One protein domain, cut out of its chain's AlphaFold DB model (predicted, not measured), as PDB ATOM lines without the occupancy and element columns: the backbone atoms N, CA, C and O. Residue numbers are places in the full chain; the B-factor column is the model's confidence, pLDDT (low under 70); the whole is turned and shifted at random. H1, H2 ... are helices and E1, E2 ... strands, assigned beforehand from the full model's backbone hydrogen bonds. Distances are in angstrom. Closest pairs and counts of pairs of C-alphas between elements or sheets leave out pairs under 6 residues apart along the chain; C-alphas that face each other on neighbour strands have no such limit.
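What this domain is: This is residues 8 to 53 of the 110 residues of an uncharacterized protein of Prevotella sp. BV3P1 (UniProt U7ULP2). The model has little regular structure: a narrow two-stranded hairpin, E1 and E2, with a long loop at residues 22 to 33, and a tail whose residues 42 to 53, with the short helix H1, stick out free. Residues 8 to 16 make a curved lead-in to E1. The 46 printed residues hold E1, E2 and H1 in that order, in a mixed class with only 18 residues in named elements; the sheet, E1 - E2, is antiparallel. The whole is extended, with a radius of gyration of the C-alphas of 16.9 A, and flat, spanning 50 by 28 by 13 A.

How they stand to each other: E1, residues 17 to 21, and E2, residues 34 to 38, form an antiparallel hairpin at 166 degrees. N 18 and O 37 are within hydrogen-bond range at 2.8 A. H1, residues 43 to 50, is apart from E1; its O i to N i+4 pairs are all within range.

Where its parts are: E1 is 13.9 A long from C-alpha 17 at (19.519, -43.267, 19.872), E2 13.6 A. H1, 10.2 A, ends at C-alpha 50 (5.059, -33.040, 35.592).

The domain as a whole: The C-alphas farthest apart, of Phe 26 and Ser 51, are 50.4 A apart. The printed part has no cut. The link E1 to E2 is long, E2 to H1 tight. Residues 8 to 12 and 14 to 16 have pLDDT under 70.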
ATOM      1  N   SER A   8      24.064 -43.553   6.389       60.59
ATOM      2  CA  SER A   8      22.758 -44.010   5.893       60.59
ATOM      3  C   SER A   8      21.946 -44.867   6.874       60.59
ATOM      4  O   SER A   8      20.731 -44.951   6.734       60.59
ATOM      5  N   LYS A   9      22.576 -45.507   7.870       60.19
ATOM      6  CA  LYS A   9      21.879 -46.182   8.980       60.19
ATOM      7  C   LYS A   9      21.574 -45.234  10.139       60.19
ATOM      8  O   LYS A   9      20.633 -45.505  10.876       60.19
ATOM      9  N   ILE A  10      22.325 -44.138  10.288       63.03
ATOM     10  CA  ILE A  10      22.097 -43.131  11.339       63.03
ATOM     11  C   ILE A  10      20.742 -42.441  11.129       63.03
ATOM     12  O   ILE A  10      20.017 -42.212  12.091       63.03
ATOM     13  N   SER A  11      20.349 -42.202   9.874       62.72
ATOM     14  CA  SER A  11      19.052 -41.597   9.534       62.72
ATOM     15  C   SER A  11      17.835 -42.486   9.819       62.72
ATOM     16  O   SER A  11      16.715 -41.991   9.777       62.72
ATOM     17  N   GLY A  12      18.032 -43.786  10.063       64.75
ATOM     18  CA  GLY A  12      16.962 -44.742  10.368       64.75
ATOM     19  C   GLY A  12      16.858 -45.122  11.847       64.75
ATOM     20  O   GLY A  12      16.110 -46.042  12.173       64.75
ATOM     21  N   LEU A  13      17.635 -44.488  12.731       70.81
ATOM     22  CA  LEU A  13      17.614 -44.796  14.159       70.81
ATOM     23  C   LEU A  13      16.353 -44.245  14.835       70.81
ATOM     24  O   LEU A  13      15.831 -43.192  14.469       70.81
ATOM     25  N   THR A  14      15.875 -44.968  15.845       66.00
ATOM     26  CA  THR A  14      14.744 -44.554  16.677       66.00
ATOM     27  C   THR A  14      15.092 -43.312  17.501       66.00
ATOM     28  O   THR A  14      16.251 -43.075  17.856       66.00
ATOM     29  N   GLN A  15      14.080 -42.494  17.812       60.69
ATOM     30  CA  GLN A  15      14.244 -41.344  18.701       60.69
ATOM     31  C   GLN A  15      14.839 -41.807  20.039       60.69
ATOM     32  O   GLN A  15      14.354 -42.766  20.630       60.69
ATOM     33  N   GLY A  16      15.890 -41.125  20.496       68.69
ATOM     34  CA  GLY A  16      16.632 -41.492  21.704       68.69
ATOM     35  C   GLY A  16      17.954 -42.208  21.428       68.69
ATOM     36  O   GLY A  16      18.793 -42.262  22.316       68.69
ATOM     37  N   MET A  17      18.219 -42.678  20.208       75.19
ATOM     38  CA  MET A  17      19.519 -43.267  19.872       75.19
ATOM     39  C   MET A  17      20.568 -42.185  19.586       75.19
ATOM     40  O   MET A  17      20.376 -41.322  18.729       75.19
ATOM     41  N   PHE A  18      21.704 -42.256  20.276       74.00
ATOM     42  CA  PHE A  18      22.834 -41.344  20.148       74.00
ATOM     43  C   PHE A  18      24.069 -42.098  19.648       74.00
ATOM     44  O   PHE A  18      24.507 -43.087  20.240       74.00
ATOM     45  N   VAL A  19      24.640 -41.623  18.545       75.44
ATOM     46  CA  VAL A  19      25.835 -42.200  17.923       75.44
ATOM     47  C   VAL A  19      26.850 -41.101  17.648       75.44
ATOM     48  O   VAL A  19      26.494 -40.019  17.186       75.44
ATOM     49  N   GLY A  20      28.121 -41.368  17.919       74.56
ATOM     50  CA  GLY A  20      29.180 -40.392  17.692       74.56
ATOM     51  C   GLY A  20      30.566 -41.005  17.779       74.56
ATOM     52  O   GLY A  20      30.728 -42.163  18.173       74.56
ATOM     53  N   SER A  21      31.564 -40.224  17.370       78.44
ATOM     54  CA  SER A  21      32.967 -40.623  17.402       78.44
ATOM     55  C   SER A  21      33.827 -39.612  18.154       78.44
ATOM     56  O   SER A  21      33.709 -38.413  17.908       78.44
ATOM     57  N   VAL A  22      34.723 -40.087  19.017       73.69
ATOM     58  CA  VAL A  22      35.658 -39.264  19.796       73.69
ATOM     59  C   VAL A  22      37.059 -39.353  19.187       73.69
ATOM     60  O   VAL A  22      37.516 -40.438  18.827       73.69
ATOM     61  N   SER A  23      37.747 -38.216  19.059       76.38
ATOM     62  CA  SER A  23      39.159 -38.182  18.657       76.38
ATOM     63  C   SER A  23      40.058 -38.361  19.876       76.38
ATOM     64  O   SER A  23      39.777 -37.810  20.936       76.38
ATOM     65  N   ASP A  24      41.148 -39.104  19.716       79.12
ATOM     66  CA  ASP A  24      42.171 -39.277  20.743       79.12
ATOM     67  C   ASP A  24      43.320 -38.271  20.577       79.12
ATOM     68  O   ASP A  24      43.366 -37.501  19.611       79.12
ATOM     69  N   ASN A  25      44.231 -38.265  21.550       80.44
ATOM     70  CA  ASN A  25      45.471 -37.497  21.515       80.44
ATOM     71  C   ASN A  25      46.671 -38.442  21.243       80.44
ATOM     72  O   ASN A  25      46.537 -39.665  21.250       80.44
ATOM     73  N   PHE A  26      47.859 -37.890  20.962       73.94
ATOM     74  CA  PHE A  26      49.027 -38.697  20.564       73.94
ATOM     75  C   PHE A  26      49.531 -39.663  21.650       73.94
ATOM     76  O   PHE A  26      50.094 -40.702  21.304       73.94
ATOM     77  N   ASN A  27      49.322 -39.331  22.928       80.00
ATOM     78  CA  ASN A  27      49.854 -40.084  24.068       80.00
ATOM     79  C   ASN A  27      48.829 -41.049  24.688       80.00
ATOM     80  O   ASN A  27      49.217 -41.969  25.401       80.00
ATOM     81  N   GLU A  28      47.541 -40.876  24.400       74.88
ATOM     82  CA  GLU A  28      46.425 -41.639  24.958       74.88
ATOM     83  C   GLU A  28      45.503 -42.065  23.818       74.88
ATOM     84  O   GLU A  28      44.478 -41.443  23.540       74.88
ATOM     85  N   ARG A  29      45.891 -43.135  23.119       74.69
ATOM     86  CA  ARG A  29      45.080 -43.691  22.034       74.69
ATOM     87  C   ARG A  29      43.877 -44.443  22.585       74.69
ATOM     88  O   ARG A  29      44.019 -45.298  23.455       74.69
ATOM     89  N   ILE A  30      42.706 -44.172  22.019       78.69
ATOM     90  CA  ILE A  30      41.456 -44.852  22.377       78.69
ATOM     91  C   ILE A  30      41.122 -45.849  21.268       78.69
ATOM     92  O   ILE A  30      40.907 -45.456  20.121       78.69
ATOM     93  N   GLU A  31      41.056 -47.142  21.600       72.88
ATOM     94  CA  GLU A  31      40.715 -48.189  20.625       72.88
ATOM     95  C   GLU A  31      39.238 -48.136  20.202       72.88
ATOM     96  O   GLU A  31      38.912 -48.322  19.028       72.88
ATOM     97  N   GLN A  32      38.331 -47.838  21.138       72.06
ATOM     98  CA  GLN A  32      36.895 -47.709  20.881       72.06
ATOM     99  C   GLN A  32      36.482 -46.239  20.785       72.06
ATOM    100  O   GLN A  32      36.028 -45.632  21.749       72.06
ATOM    101  N   LYS A  33      36.639 -45.657  19.593       73.00
ATOM    102  CA  LYS A  33      36.286 -44.251  19.333       73.00
ATOM    103  C   LYS A  33      34.803 -44.017  19.093       73.00
ATOM    104  O   LYS A  33      34.384 -42.871  19.093       73.00
ATOM    105  N   ILE A  34      34.030 -45.068  18.835       73.19
ATOM    106  CA  ILE A  34      32.621 -44.971  18.450       73.19
ATOM    107  C   ILE A  34      31.766 -45.388  19.640       73.19
ATOM    108  O   ILE A  34      31.953 -46.485  20.163       73.19
ATOM    109  N   PHE A  35      30.806 -44.549  20.020       77.25
ATOM    110  CA  PHE A  35      29.776 -44.917  20.985       77.25
ATOM    111  C   PHE A  35      28.410 -45.015  20.302       77.25
ATOM    112  O   PHE A  35      28.105 -44.305  19.341       77.25
ATOM    113  N   HIS A  36      27.599 -45.926  20.824       77.81
ATOM    114  CA  HIS A  36      26.216 -46.159  20.444       77.81
ATOM    115  C   HIS A  36      25.438 -46.303  21.747       77.81
ATOM    116  O   HIS A  36      25.623 -47.280  22.469       77.81
ATOM    117  N   ALA A  37      24.630 -45.303  22.068       73.62
ATOM    118  CA  ALA A  37      23.879 -45.242  23.310       73.62
ATOM    119  C   ALA A  37      22.398 -45.006  23.019       73.62
ATOM    120  O   ALA A  37      22.045 -44.368  22.031       73.62
ATOM    121  N   GLU A  38      21.543 -45.503  23.902       77.62
ATOM    122  CA  GLU A  38      20.114 -45.213  23.911       77.62
ATOM    123  C   GLU A  38      19.810 -44.317  25.112       77.62
ATOM    124  O   GLU A  38      20.185 -44.613  26.249       77.62
ATOM    125  N   ILE A  39      19.137 -43.203  24.859       79.00
ATOM    126  CA  ILE A  39      18.595 -42.326  25.886       79.00
ATOM    127  C   ILE A  39      17.294 -42.963  26.368       79.00
ATOM    128  O   ILE A  39      16.238 -42.810  25.756       79.00
ATOM    129  N   VAL A  40      17.380 -43.671  27.490       78.31
ATOM    130  CA  VAL A  40      16.215 -44.258  28.155       78.31
ATOM    131  C   VAL A  40      15.560 -43.191  29.030       78.31
ATOM    132  O   VAL A  40      16.060 -42.852  30.103       78.31
ATOM    133  N   VAL A  41      14.436 -42.645  28.566       75.62
ATOM    134  CA  VAL A  41      13.611 -41.714  29.348       75.62
ATOM    135  C   VAL A  41      12.559 -42.510  30.118       75.62
ATOM    136  O   VAL A  41      11.702 -43.158  29.521       75.62
ATOM    137  N   ASP A  42      12.588 -42.433  31.450       83.62
ATOM    138  CA  ASP A  42      11.512 -42.962  32.295       83.62
ATOM    139  C   ASP A  42      10.294 -42.030  32.206       83.62
ATOM    140  O   ASP A  42      10.169 -41.039  32.932       83.62
ATOM    141  N   THR A  43       9.406 -42.340  31.262       82.69
ATOM    142  CA  THR A  43       8.200 -41.552  30.989       82.69
ATOM    143  C   THR A  43       7.227 -41.544  32.168       82.69
ATOM    144  O   THR A  43       6.534 -40.552  32.377       82.69
ATOM    145  N   GLU A  44       7.201 -42.596  32.988       86.06
ATOM    146  CA  GLU A  44       6.334 -42.687  34.168       86.06
ATOM    147  C   GLU A  44       6.874 -41.851  35.334       86.06
ATOM    148  O   GLU A  44       6.112 -41.270  36.113       86.06
ATOM    149  N   LYS A  45       8.200 -41.748  35.472       85.62
ATOM    150  CA  LYS A  45       8.825 -40.786  36.385       85.62
ATOM    151  C   LYS A  45       8.587 -39.350  35.921       85.62
ATOM    152  O   LYS A  45       8.201 -38.530  36.751       85.62
ATOM    153  N   LEU A  46       8.744 -39.068  34.625       83.25
ATOM    154  CA  LEU A  46       8.535 -37.729  34.071       83.25
ATOM    155  C   LEU A  46       7.086 -37.265  34.264       83.25
ATOM    156  O   LEU A  46       6.871 -36.213  34.849       83.25
ATOM    157  N   LYS A  47       6.087 -38.089  33.921       87.50
ATOM    158  CA  LYS A  47       4.665 -37.761  34.145       87.50
ATOM    159  C   LYS A  47       4.338 -37.491  35.614       87.50
ATOM    160  O   LYS A  47       3.546 -36.601  35.919       87.50
ATOM    161  N   ARG A  48       4.925 -38.257  36.544       89.06
ATOM    162  CA  ARG A  48       4.757 -38.020  37.991       89.06
ATOM    163  C   ARG A  48       5.381 -36.699  38.423       89.06
ATOM    164  O   ARG A  48       4.806 -36.015  39.264       89.06
ATOM    165  N   GLU A  49       6.528 -36.336  37.865       86.44
ATOM    166  CA  GLU A  49       7.175 -35.049  38.114       86.44
ATOM    167  C   GLU A  49       6.339 -33.893  37.542       86.44
ATOM    168  O   GLU A  49       5.981 -32.977  38.279       86.44
ATOM    169  N   GLU A  50       5.904 -34.014  36.287       85.62
ATOM    170  CA  GLU A  50       5.059 -33.040  35.592       85.62
ATOM    171  C   GLU A  50       3.706 -32.836  36.280       85.62
ATOM    172  O   GLU A  50       3.248 -31.704  36.421       85.62
ATOM    173  N   SER A  51       3.082 -33.900  36.799       87.38
ATOM    174  CA  SER A  51       1.826 -33.797  37.562       87.38
ATOM    175  C   SER A  51       1.954 -32.978  38.850       87.38
ATOM    176  O   SER A  51       0.955 -32.511  39.393       87.38
ATOM    177  N   ARG A  52       3.183 -32.811  39.353       89.56
ATOM    178  CA  ARG A  52       3.489 -32.021  40.549       89.56
ATOM    179  C   ARG A  52       3.910 -30.596  40.213       89.56
ATOM    180  O   ARG A  52       4.128 -29.816  41.140       89.56
ATOM    181  N   TYR A  53       4.041 -30.248  38.934       87.88
ATOM    182  CA  TYR A  53       4.367 -28.889  38.541       87.88
ATOM    183  C   TYR A  53       3.245 -27.944  38.945       87.88
ATOM    184  O   TYR A  53       2.072 -28.138  38.627       87.88
TER     185      TYR A  53